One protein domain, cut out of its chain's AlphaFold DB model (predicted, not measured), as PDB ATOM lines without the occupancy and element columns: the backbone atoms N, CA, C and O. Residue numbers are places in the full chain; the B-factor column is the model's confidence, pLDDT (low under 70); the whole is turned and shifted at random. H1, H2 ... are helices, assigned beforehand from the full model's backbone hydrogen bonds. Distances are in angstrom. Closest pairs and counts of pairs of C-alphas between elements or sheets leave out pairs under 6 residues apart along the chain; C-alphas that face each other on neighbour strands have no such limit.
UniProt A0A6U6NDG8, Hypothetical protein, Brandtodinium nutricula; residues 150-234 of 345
ATOM      1  N   LEU A 150     120.816  87.804 123.823       96.06
ATOM      2  CA  LEU A 150     121.723  88.379 124.826       96.06
ATOM      3  C   LEU A 150     122.092  87.347 125.907       96.06
ATOM      4  O   LEU A 150     123.265  87.144 126.216       96.06
ATOM      5  N   ALA A 151     121.105  86.615 126.432       97.12
ATOM      6  CA  ALA A 151     121.364  85.530 127.376       97.12
ATOM      7  C   ALA A 151     122.230  84.420 126.757       97.12
ATOM      8  O   ALA A 151     123.118  83.884 127.420       97.12
ATOM      9  N   GLY A 152     121.998  84.072 125.490       96.19
ATOM     10  CA  GLY A 152     122.813  83.122 124.735       96.19
ATOM     11  C   GLY A 152     124.280  83.545 124.609       96.19
ATOM     12  O   GLY A 152     125.164  82.710 124.798       96.19
ATOM     13  N   GLU A 153     124.556  84.830 124.377       95.31
ATOM     14  CA  GLU A 153     125.922  85.376 124.316       95.31
ATOM     15  C   GLU A 153     126.654  85.213 125.653       95.31
ATOM     16  O   GLU A 153     127.786  84.720 125.691       95.31
ATOM     17  N   TYR A 154     125.985  85.512 126.767       97.75
ATOM     18  CA  TYR A 154     126.560  85.327 128.102       97.75
ATOM     19  C   TYR A 154     126.747  83.852 128.476       97.75
ATOM     20  O   TYR A 154     127.725  83.502 129.138       97.75
ATOM     21  N   LYS A 155     125.885  82.945 127.998       97.81
ATOM     22  CA  LYS A 155     126.124  81.495 128.128       97.81
ATOM     23  C   LYS A 155     127.332  81.047 127.320       97.81
ATOM     24  O   LYS A 155     128.115  80.235 127.805       97.81
ATOM     25  N   ALA A 156     127.505  81.575 126.108       96.50
ATOM     26  CA  ALA A 156     128.683  81.282 125.305       96.50
ATOM     27  C   ALA A 156     129.954  81.745 126.033       96.50
ATOM     28  O   ALA A 156     130.895  80.962 126.153       96.50
ATOM     29  N   LEU A 157     129.969  82.952 126.614       96.81
ATOM     30  CA  LEU A 157     131.070  83.415 127.474       96.81
ATOM     31  C   LEU A 157     131.306  82.472 128.666       96.81
ATOM     32  O   LEU A 157     132.450  82.101 128.942       96.81
ATOM     33  N   ALA A 158     130.234  82.015 129.318       97.12
ATOM     34  CA  ALA A 158     130.304  81.066 130.426       97.12
ATOM     35  C   ALA A 158     130.914  79.706 130.041       97.12
ATOM     36  O   ALA A 158     131.567  79.084 130.877       97.12
ATOM     37  N   ILE A 159     130.754  79.262 128.788       97.56
ATOM     38  CA  ILE A 159     131.385  78.050 128.231       97.56
ATOM     39  C   ILE A 159     132.846  78.307 127.830       97.56
ATOM     40  O   ILE A 159     133.707  77.447 128.036       97.56
ATOM     41  N   LYS A 160     133.162  79.490 127.290       96.25
ATOM     42  CA  LYS A 160     134.527  79.850 126.867       96.25
ATOM     43  C   LYS A 160     135.517  79.876 128.026       96.25
ATOM     44  O   LYS A 160     136.640  79.401 127.889       96.25
ATOM     45  N   MET A 161     135.098  80.372 129.188       95.38
ATOM     46  CA  MET A 161     135.954  80.449 130.378       95.38
ATOM     47  C   MET A 161     136.528  79.087 130.834       95.38
ATOM     48  O   MET A 161     137.749  78.973 130.957       95.38
ATOM     49  N   PRO A 162     135.726  78.025 131.063       93.69
ATOM     50  CA  PRO A 162     136.258  76.707 131.399       93.69
ATOM     51  C   PRO A 162     136.995  76.045 130.229       93.69
ATOM     52  O   PRO A 162     137.901  75.249 130.475       93.69
ATOM     53  N   ALA A 163     136.655  76.362 128.974       94.56
ATOM     54  CA  ALA A 163     137.427  75.897 127.821       94.56
ATOM     55  C   ALA A 163     138.862  76.456 127.861       94.56
ATOM     56  O   ALA A 163     139.823  75.683 127.829       94.56
ATOM     57  N   ALA A 164     139.003  77.773 128.035       92.81
ATOM     58  CA  ALA A 164     140.288  78.457 128.156       92.81
ATOM     59  C   ALA A 164     141.107  77.954 129.359       92.81
ATOM     60  O   ALA A 164     142.289  77.646 129.209       92.81
ATOM     61  N   ASP A 165     140.484  77.788 130.531       91.56
ATOM     62  CA  ASP A 165     141.150  77.260 131.734       91.56
ATOM     63  C   ASP A 165     141.722  75.847 131.517       91.56
ATOM     64  O   ASP A 165     142.833  75.534 131.951       91.56
ATOM     65  N   ARG A 166     140.990  74.979 130.812       90.88
ATOM     66  CA  ARG A 166     141.439  73.608 130.531       90.88
ATOM     67  C   ARG A 166     142.565  73.554 129.506       90.88
ATOM     68  O   ARG A 166     143.480  72.748 129.685       90.88
ATOM     69  N   LEU A 167     142.512  74.400 128.478       90.31
ATOM     70  CA  LEU A 167     143.606  74.562 127.518       90.31
ATOM     71  C   LEU A 167     144.872  75.056 128.230       90.31
ATOM     72  O   LEU A 167     145.912  74.410 128.134       90.31
ATOM     73  N   ALA A 168     144.761  76.105 129.051       90.06
ATOM     74  CA  ALA A 168     145.881  76.664 129.813       90.06
ATOM     75  C   ALA A 168     146.531  75.650 130.774       90.06
ATOM     76  O   ALA A 168     147.736  75.693 131.015       90.06
ATOM     77  N   LYS A 169     145.751  74.702 131.306       89.38
ATOM     78  CA  LYS A 169     146.242  73.614 132.173       89.38
ATOM     79  C   LYS A 169     146.765  72.394 131.408       89.38
ATOM     80  O   LYS A 169     147.146  71.409 132.040       89.38
ATOM     81  N   GLY A 170     146.736  72.402 130.074       89.38
ATOM     82  CA  GLY A 170     147.106  71.247 129.252       89.38
ATOM     83  C   GLY A 170     146.189  70.033 129.449       89.38
ATOM     84  O   GLY A 170     146.600  68.904 129.181       89.38
ATOM     85  N   LEU A 171     144.960  70.251 129.937       86.12
ATOM     86  CA  LEU A 171     143.940  69.211 130.142       86.12
ATOM     87  C   LEU A 171     143.158  68.895 128.861       86.12
ATOM     88  O   LEU A 171     142.393  67.932 128.821       86.12
ATOM     89  N   ALA A 172     143.327  69.723 127.835       85.31
ATOM     90  CA  ALA A 172     142.831  69.517 126.488       85.31
ATOM     91  C   ALA A 172     143.996  69.775 125.526       85.31
ATOM     92  O   ALA A 172     144.201  70.899 125.085       85.31
ATOM     93  N   LYS A 173     144.818  68.755 125.266       77.56
ATOM     94  CA  LYS A 173     145.911  68.868 124.290       77.56
ATOM     95  C   LYS A 173     145.366  68.638 122.888       77.56
ATOM     96  O   LYS A 173     144.546  67.744 122.701       77.56
ATOM     97  N   SER A 174     145.827  69.438 121.934       73.69
ATOM     98  CA  SER A 174     145.616  69.198 120.508       73.69
ATOM     99  C   SER A 174     146.963  68.942 119.835       73.69
ATOM    100  O   SER A 174     147.973  69.507 120.248       73.69
ATOM    101  N   ASP A 175     146.986  68.108 118.797       66.69
ATOM    102  CA  ASP A 175     148.218  67.696 118.108       66.69
ATOM    103  C   ASP A 175     148.781  68.754 117.130       66.69
ATOM    104  O   ASP A 175     149.449  68.400 116.161       66.69
ATOM    105  N   GLY A 176     148.535  70.052 117.352       61.94
ATOM    106  CA  GLY A 176     149.234  71.096 116.583       61.94
ATOM    107  C   GLY A 176     148.445  72.337 116.183       61.94
ATOM    108  O   GLY A 176     148.861  73.008 115.244       61.94
ATOM    109  N   ASP A 177     147.332  72.666 116.842       65.06
ATOM    110  CA  ASP A 177     146.670  73.957 116.617       65.06
ATOM    111  C   ASP A 177     145.882  74.349 117.878       65.06
ATOM    112  O   ASP A 177     144.757  73.888 118.095       65.06
ATOM    113  N   ASP A 178     146.474  75.198 118.720       67.56
ATOM    114  CA  ASP A 178     145.881  75.693 119.975       67.56
ATOM    115  C   ASP A 178     144.778  76.739 119.727       67.56
ATOM    116  O   ASP A 178     144.637  77.708 120.469       67.56
ATOM    117  N   VAL A 179     143.982  76.564 118.668       76.62
ATOM    118  CA  VAL A 179     142.850  77.437 118.349       76.62
ATOM    119  C   VAL A 179     141.734  77.155 119.360       76.62
ATOM    120  O   VAL A 179     141.092  76.098 119.271       76.62
ATOM    121  N   PRO A 180     141.436  78.083 120.294       86.56
ATOM    122  CA  PRO A 180     140.498  77.822 121.388       86.56
ATOM    123  C   PRO A 180     139.097  77.449 120.895       86.56
ATOM    124  O   PRO A 180     138.427  76.604 121.488       86.56
ATOM    125  N   THR A 181     138.701  77.995 119.743       89.81
ATOM    126  CA  THR A 181     137.394  77.812 119.105       89.81
ATOM    127  C   THR A 181     136.984  76.347 118.942       89.81
ATOM    128  O   THR A 181     135.816  76.017 119.143       89.81
ATOM    129  N   HIS A 182     137.905  75.440 118.602       91.38
ATOM    130  CA  HIS A 182     137.544  74.029 118.414       91.38
ATOM    131  C   HIS A 182     137.263  73.333 119.745       91.38
ATOM    132  O   HIS A 182     136.345  72.516 119.832       91.38
ATOM    133  N   TYR A 183     138.002  73.672 120.803       93.81
ATOM    134  CA  TYR A 183     137.704  73.130 122.125       93.81
ATOM    135  C   TYR A 183     136.432  73.743 122.722       93.81
ATOM    136  O   TYR A 183     135.640  73.040 123.348       93.81
ATOM    137  N   GLU A 184     136.177  75.028 122.470       95.69
ATOM    138  CA  GLU A 184     134.903  75.676 122.799       95.69
ATOM    139  C   GLU A 184     133.720  74.988 122.107       95.69
ATOM    140  O   GLU A 184     132.698  74.724 122.746       95.69
ATOM    141  N   ASN A 185     133.859  74.642 120.824       95.56
ATOM    142  CA  ASN A 185     132.853  73.880 120.089       95.56
ATOM    143  C   ASN A 185     132.704  72.473 120.676       95.56
ATOM    144  O   ASN A 185     131.584  72.039 120.930       95.56
ATOM    145  N   ARG A 186     133.805  71.783 121.001       96.38
ATOM    146  CA  ARG A 186     133.738  70.486 121.692       96.38
ATOM    147  C   ARG A 186     132.903  70.578 122.967       96.38
ATOM    148  O   ARG A 186     132.015  69.756 123.184       96.38
ATOM    149  N   LEU A 187     133.180  71.579 123.801       97.06
ATOM    150  CA  LEU A 187     132.486  71.765 125.067       97.06
ATOM    151  C   LEU A 187     131.012  72.123 124.835       97.06
ATOM    152  O   LEU A 187     130.135  71.504 125.427       97.06
ATOM    153  N   THR A 188     130.725  73.038 123.910       98.00
ATOM    154  CA  THR A 188     129.354  73.404 123.518       98.00
ATOM    155  C   THR A 188     128.548  72.191 123.044       98.00
ATOM    156  O   THR A 188     127.409  72.026 123.471       98.00
ATOM    157  N   ALA A 189     129.128  71.304 122.233       97.94
ATOM    158  CA  ALA A 189     128.464  70.074 121.795       97.94
ATOM    159  C   ALA A 189     128.187  69.110 122.963       97.94
ATOM    160  O   ALA A 189     127.149  68.451 123.009       97.94
ATOM    161  N   ASP A 190     129.100  69.028 123.933       98.06
ATOM    162  CA  ASP A 190     129.004  68.059 125.025       98.06
ATOM    163  C   ASP A 190     128.063  68.496 126.155       98.06
ATOM    164  O   ASP A 190     127.386  67.650 126.747       98.06
ATOM    165  N   ILE A 191     128.019  69.796 126.474       98.12
ATOM    166  CA  ILE A 191     127.261  70.324 127.624       98.12
ATOM    167  C   ILE A 191     126.248  71.410 127.272       98.12
ATOM    168  O   ILE A 191     125.478  71.802 128.148       98.12
ATOM    169  N   GLY A 192     126.206  71.890 126.028       97.75
ATOM    170  CA  GLY A 192     125.367  73.022 125.626       97.75
ATOM    171  C   GLY A 192     123.893  72.822 125.970       97.75
ATOM    172  O   GLY A 192     123.259  73.721 126.519       97.75
ATOM    173  N   GLY A 193     123.375  71.607 125.768       97.50
ATOM    174  CA  GLY A 193     122.001  71.261 126.140       97.50
ATOM    175  C   GLY A 193     121.732  71.336 127.647       97.50
ATOM    176  O   GLY A 193     120.626  71.669 128.045       97.50
ATOM    177  N   ALA A 194     122.726  71.085 128.503       96.94
ATOM    178  CA  ALA A 194     122.572  71.165 129.959       96.94
ATOM    179  C   ALA A 194     122.656  72.603 130.499       96.94
ATOM    180  O   ALA A 194     122.115  72.887 131.566       96.94
ATOM    181  N   VAL A 195     123.323  73.502 129.771       97.12
ATOM    182  CA  VAL A 195     123.497  74.919 130.146       97.12
ATOM    183  C   VAL A 195     122.586  75.858 129.352       97.12
ATOM    184  O   VAL A 195     122.748  77.074 129.405       97.12
ATOM    185  N   GLY A 196     121.650  75.299 128.578       96.75
ATOM    186  CA  GLY A 196     120.722  76.064 127.749       96.75
ATOM    187  C   GLY A 196     121.409  76.925 126.686       96.75
ATOM    188  O   GLY A 196     120.870  77.975 126.338       96.75
ATOM    189  N   ALA A 197     122.596  76.536 126.205       97.12
ATOM    190  CA  ALA A 197     123.260  77.196 125.076       97.12
ATOM    191  C   ALA A 197     122.347  77.168 123.850       97.12
ATOM    192  O   ALA A 197     121.573  76.227 123.718       97.12
ATOM    193  N   ASN A 198     122.422  78.148 122.952       95.06
ATOM    194  CA  ASN A 198     121.505  78.218 121.812       95.06
ATOM    195  C   ASN A 198     121.532  76.936 120.961       95.06
ATOM    196  O   ASN A 198     122.575  76.302 120.789       95.06
ATOM    197  N   ALA A 199     120.368  76.508 120.470       94.12
ATOM    198  CA  ALA A 199     120.248  75.207 119.809       94.12
ATOM    199  C   ALA A 199     121.031  75.157 118.490       94.12
ATOM    200  O   ALA A 199     121.562  74.113 118.108       94.12
ATOM    201  N   ASP A 200     121.135  76.293 117.809       90.56
ATOM    202  CA  ASP A 200     121.957  76.461 116.621       90.56
ATOM    203  C   ASP A 200     123.460  76.376 116.927       90.56
ATOM    204  O   ASP A 200     124.193  75.729 116.177       90.56
ATOM    205  N   ASP A 201     123.914  76.948 118.046       93.25
ATOM    206  CA  ASP A 201     125.295  76.811 118.513       93.25
ATOM    207  C   ASP A 201     125.654  75.357 118.814       93.25
ATOM    208  O   ASP A 201     126.707  74.900 118.370       93.25
ATOM    209  N   ILE A 202     124.770  74.619 119.493       96.19
ATOM    210  CA  ILE A 202     124.950  73.183 119.761       96.19
ATOM    211  C   ILE A 202     125.047  72.413 118.444       96.19
ATOM    212  O   ILE A 202     126.031  71.714 118.209       96.19
ATOM    213  N   ARG A 203     124.071  72.594 117.548       94.50
ATOM    214  CA  ARG A 203     124.027  71.904 116.252       94.50
ATOM    215  C   ARG A 203     125.279  72.170 115.415       94.50
ATOM    216  O   ARG A 203     125.810  71.251 114.802       94.50
ATOM    217  N   ARG A 204     125.772  73.413 115.361       91.56
ATOM    218  CA  ARG A 204     127.010  73.746 114.628       91.56
ATOM    219  C   ARG A 204     128.239  73.147 115.298       91.56
ATOM    220  O   ARG A 204     129.111  72.626 114.608       91.56
ATOM    221  N   ALA A 205     128.299  73.204 116.623       94.50
ATOM    222  CA  ALA A 205     129.390  72.637 117.399       94.50
ATOM    223  C   ALA A 205     129.514  71.114 117.206       94.50
ATOM    224  O   ALA A 205     130.624  70.603 117.074       94.50
ATOM    225  N   GLU A 206     128.393  70.395 117.101       95.69
ATOM    226  CA  GLU A 206     128.359  68.953 116.805       95.69
ATOM    227  C   GLU A 206     128.929  68.592 115.421       95.69
ATOM    228  O   GLU A 206     129.369  67.459 115.205       95.69
ATOM    229  N   LEU A 207     128.937  69.547 114.485       93.62
ATOM    230  CA  LEU A 207     129.444  69.371 113.121       93.62
ATOM    231  C   LEU A 207     130.910  69.784 112.958       93.62
ATOM    232  O   LEU A 207     131.481  69.578 111.884       93.62
ATOM    233  N   ASP A 208     131.535  70.335 113.997       92.12
ATOM    234  CA  ASP A 208     132.951  70.678 113.969       92.12
ATOM    235  C   ASP A 208     133.807  69.399 114.007       92.12
ATOM    236  O   ASP A 208     134.074  68.808 115.058       92.12
ATOM    237  N   ARG A 209     134.246  68.957 112.822       90.69
ATOM    238  CA  ARG A 209     135.095  67.766 112.669       90.69
ATOM    239  C   ARG A 209     136.422  67.916 113.403       90.69
ATOM    240  O   ARG A 209     136.848  66.974 114.057       90.69
ATOM    241  N   HIS A 210     137.033  69.103 113.378       89.69
ATOM    242  CA  HIS A 210     138.285  69.336 114.097       89.69
ATOM    243  C   HIS A 210     138.089  69.194 115.605       89.69
ATOM    244  O   HIS A 210     138.912  68.565 116.267       89.69
ATOM    245  N   ALA A 211     136.981  69.705 116.144       91.56
ATOM    246  CA  ALA A 211     136.638  69.511 117.548       91.56
ATOM    247  C   ALA A 211     136.441  68.025 117.895       91.56
ATOM    248  O   ALA A 211     136.918  67.556 118.930       91.56
ATOM    249  N   LYS A 212     135.745  67.280 117.027       92.69
ATOM    250  CA  LYS A 212     135.459  65.852 117.218       92.69
ATOM    251  C   LYS A 212     136.712  64.982 117.159       92.69
ATOM    252  O   LYS A 212     136.838  64.079 117.984       92.69
ATOM    253  N   ASP A 213     137.594  65.250 116.205       91.06
ATOM    254  CA  ASP A 213     138.785  64.442 115.947       91.06
ATOM    255  C   ASP A 213     139.890  64.721 116.975       91.06
ATOM    256  O   ASP A 213     140.603  63.805 117.374       91.06
ATOM    257  N   ARG A 214     140.018  65.973 117.438       90.00
ATOM    258  CA  ARG A 214     141.100  66.396 118.346       90.00
ATOM    259  C   ARG A 214     140.775  66.226 119.824       90.00
ATOM    260  O   ARG A 214     141.688  66.059 120.625       90.00
ATOM    261  N   TYR A 215     139.501  66.304 120.211       92.00
ATOM    262  CA  TYR A 215     139.121  66.335 121.621       92.00
ATOM    263  C   TYR A 215     138.126  65.236 121.978       92.00
ATOM    264  O   TYR A 215     137.075  65.057 121.351       92.00
ATOM    265  N   GLN A 216     138.436  64.527 123.061       92.94
ATOM    266  CA  GLN A 216     137.569  63.493 123.599       92.94
ATOM    267  C   GLN A 216     136.253  64.088 124.114       92.94
ATOM    268  O   GLN A 216     136.235  65.114 124.795       92.94
ATOM    269  N   ARG A 217     135.153  63.379 123.836       95.56
ATOM    270  CA  ARG A 217     133.836  63.663 124.410       95.56
ATOM    271  C   ARG A 217     133.873  63.621 125.929       95.56
ATOM    272  O   ARG A 217     134.196  62.575 126.494       95.56
ATOM    273  N   ILE A 218     133.431  64.690 126.586       95.06
ATOM    274  CA  ILE A 218     133.107  64.621 128.012       95.06
ATOM    275  C   ILE A 218     131.676  64.102 128.199       95.06
ATOM    276  O   ILE A 218     130.768  64.411 127.431       95.06
ATOM    277  N   SER A 219     131.466  63.252 129.203       95.69
ATOM    278  CA  SER A 219     130.168  62.619 129.463       95.69
ATOM    279  C   SER A 219     129.976  62.332 130.957       95.69
ATOM    280  O   SER A 219     130.877  62.554 131.766       95.69
ATOM    281  N   GLY A 220     128.778  61.884 131.348       95.94
ATOM    282  CA  GLY A 220     128.502  61.433 132.715       95.94
ATOM    283  C   GLY A 220     128.770  62.498 133.784       95.94
ATOM    284  O   GLY A 220     128.252  63.612 133.710       95.94
ATOM    285  N   ALA A 221     129.552  62.137 134.806       96.06
ATOM    286  CA  ALA A 221     129.897  63.039 135.907       96.06
ATOM    287  C   ALA A 221     130.713  64.252 135.435       96.06
ATOM    288  O   ALA A 221     130.456  65.365 135.890       96.06
ATOM    289  N   ALA A 222     131.617  64.052 134.472       93.81
ATOM    290  CA  ALA A 222     132.450  65.115 133.930       93.81
ATOM    291  C   ALA A 222     131.642  66.186 133.191       93.81
ATOM    292  O   ALA A 222     131.818  67.378 133.441       93.81
ATOM    293  N   ALA A 223     130.697  65.770 132.345       96.00
ATOM    294  CA  ALA A 223     129.791  66.696 131.665       96.00
ATOM    295  C   ALA A 223     128.918  67.481 132.660       96.00
ATOM    296  O   ALA A 223     128.772  68.694 132.524       96.00
ATOM    297  N   ARG A 224     128.384  66.823 133.702       96.62
ATOM    298  CA  ARG A 224     127.586  67.499 134.743       96.62
ATOM    299  C   ARG A 224     128.393  68.527 135.526       96.62
ATOM    300  O   ARG A 224     127.889  69.613 135.788       96.62
ATOM    301  N   ALA A 225     129.630  68.202 135.890       95.12
ATOM    302  CA  ALA A 225     130.486  69.129 136.615       95.12
ATOM    303  C   ALA A 225     130.907  70.326 135.747       95.12
ATOM    304  O   ALA A 225     130.871  71.461 136.217       95.12
ATOM    305  N   ALA A 226     131.222  70.097 134.469       95.19
ATOM    306  CA  ALA A 226     131.490  71.175 133.521       95.19
ATOM    307  C   ALA A 226     130.259  72.079 133.314       95.19
ATOM    308  O   ALA A 226     130.391  73.302 133.343       95.19
ATOM    309  N   ALA A 227     129.059  71.500 133.186       96.75
ATOM    310  CA  ALA A 227     127.807  72.255 133.099       96.75
ATOM    311  C   ALA A 227     127.540  73.081 134.368       96.75
ATOM    312  O   ALA A 227     127.287  74.278 134.267       96.75
ATOM    313  N   SER A 228     127.681  72.475 135.553       96.12
ATOM    314  CA  SER A 228     127.569  73.178 136.840       96.12
ATOM    315  C   SER A 228     128.547  74.347 136.918       96.12
ATOM    316  O   SER A 228     128.177  75.439 137.337       96.12
ATOM    317  N   ARG A 229     129.789  74.153 136.458       95.75
ATOM    318  CA  ARG A 229     130.788  75.221 136.446       95.75
ATOM    319  C   ARG A 229     130.410  76.365 135.505       95.75
ATOM    320  O   ARG A 229     130.635  77.516 135.855       95.75
ATOM    321  N   CYS A 230     129.834  76.073 134.340       96.88
ATOM    322  CA  CYS A 230     129.333  77.114 133.438       96.88
ATOM    323  C   CYS A 230     128.181  77.898 134.078       96.88
ATOM    324  O   CYS A 230     128.140  79.114 133.964       96.88
ATOM    325  N   GLN A 231     127.275  77.222 134.789       95.88
ATOM    326  CA  GLN A 231     126.168  77.879 135.492       95.88
ATOM    327  C   GLN A 231     126.671  78.815 136.601       95.88
ATOM    328  O   GLN A 231     126.153  79.915 136.738       95.88
ATOM    329  N   GLU A 232     127.712  78.423 137.341       95.75
ATOM    330  CA  GLU A 232     128.376  79.293 138.329       95.75
ATOM    331  C   GLU A 232     129.083  80.502 137.701       95.75
ATOM    332  O   GLU A 232     129.253  81.528 138.352       95.75
ATOM    333  N   LEU A 233     129.569  80.348 136.469       96.75
ATOM    334  CA  LEU A 233     130.290  81.379 135.729       96.75
ATOM    335  C   LEU A 233     129.365  82.308 134.935       96.75
ATOM    336  O   LEU A 233     129.835  83.300 134.383       96.75
ATOM    337  N   PHE A 234     128.073  81.993 134.847       97.56
ATOM    338  CA  PHE A 234     127.100  82.851 134.193       97.56
ATOM    339  C   PHE A 234     126.839  84.094 135.050       97.56
ATOM    340  O   PHE A 234     126.206  84.023 136.103       97.56
TER     341      PHE A 234
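AT A GLANCE: This is residues 150 to 234 of the 345 residues of the protein "Hypothetical protein" of Brandtodinium nutricula (UniProt A0A6U6NDG8). Five helices are crossed over one another in a compact body, with the short helix H2 in its core: H1 and H5 pack on one side of H2, and the shorter H3 and H4 on the other. A long link, residues 169 to 179, loops from H1 back to H2 at the end of the longest axis away from Leu 150. The printed part has 85 residues, with five named helices in the order H1, H2, H3, H4, H5 and no named strand, and its class is all helix. It is compact, with a radius of gyration of the C-alphas of 11.6 A, and spans 33 by 25 by 24 A.

IN THESE COORDINATES: H1, residues 150 to 168, begins with C-alpha 150 at (121.723, 88.379, 124.826) and is 27.3 A long from first to last C-alpha. H2, residues 180 to 191, is 16.4 A long and begins with C-alpha 180 at (140.498, 77.822, 121.388). H3 follows as residues 199 to 206, 10.7 A long, and H4 as residues 209 to 214, 8.4 A long. H5, residues 220 to 233, is 20.3 A long and ends with C-alpha 233 at (130.290, 81.379, 135.729).

HOW THE PARTS SIT: H2 is the hub and touches the four other helices. H1 touches it with residues 159 to 167 alone, at a steep tilt of 67 degrees, opposite ways; the closest C-alphas, those of Ala 163 and Glu 184, are 5.6 A apart. H1 also touches H5 at a steep tilt of 62 degrees, opposite ways, with the C-alphas of Ala 158 and Cys 230 closest at 5.1 A. H2 touches H5 with residues 190 to 191 alone, at a steep tilt of 67 degrees, only just short of about perpendicular; the closest C-alphas, those of Ile 191 and Ala 227, are 5.8 A apart. H2 touches H3 at a steep tilt of 66 degrees, opposite ways, with the C-alphas of Asn 185 and Ala 205 closest at 4.6 A. H4 is about perpendicular to H2, at 85 degrees, and touches it; the closest C-alphas, those of His 182 and Ala 211, are 4.7 A apart. H3 and H4 are close but not clearly touching, while H1 is apart from H3 and H4. In H2, H3, H4 and H5 every O i to N i+4 pair is within hydrogen-bond range, and in H1 14 of 15 are.

THE WHOLE: The two C-alphas farthest apart, those of Leu 150 and Asp 175, are 34.3 A apart. The printed part has no cut. The link from H1 to H2 is long, with 11 residues. Mean pLDDT of the printed part is 92.4, and residues 175 to 178, within that link, are under 70.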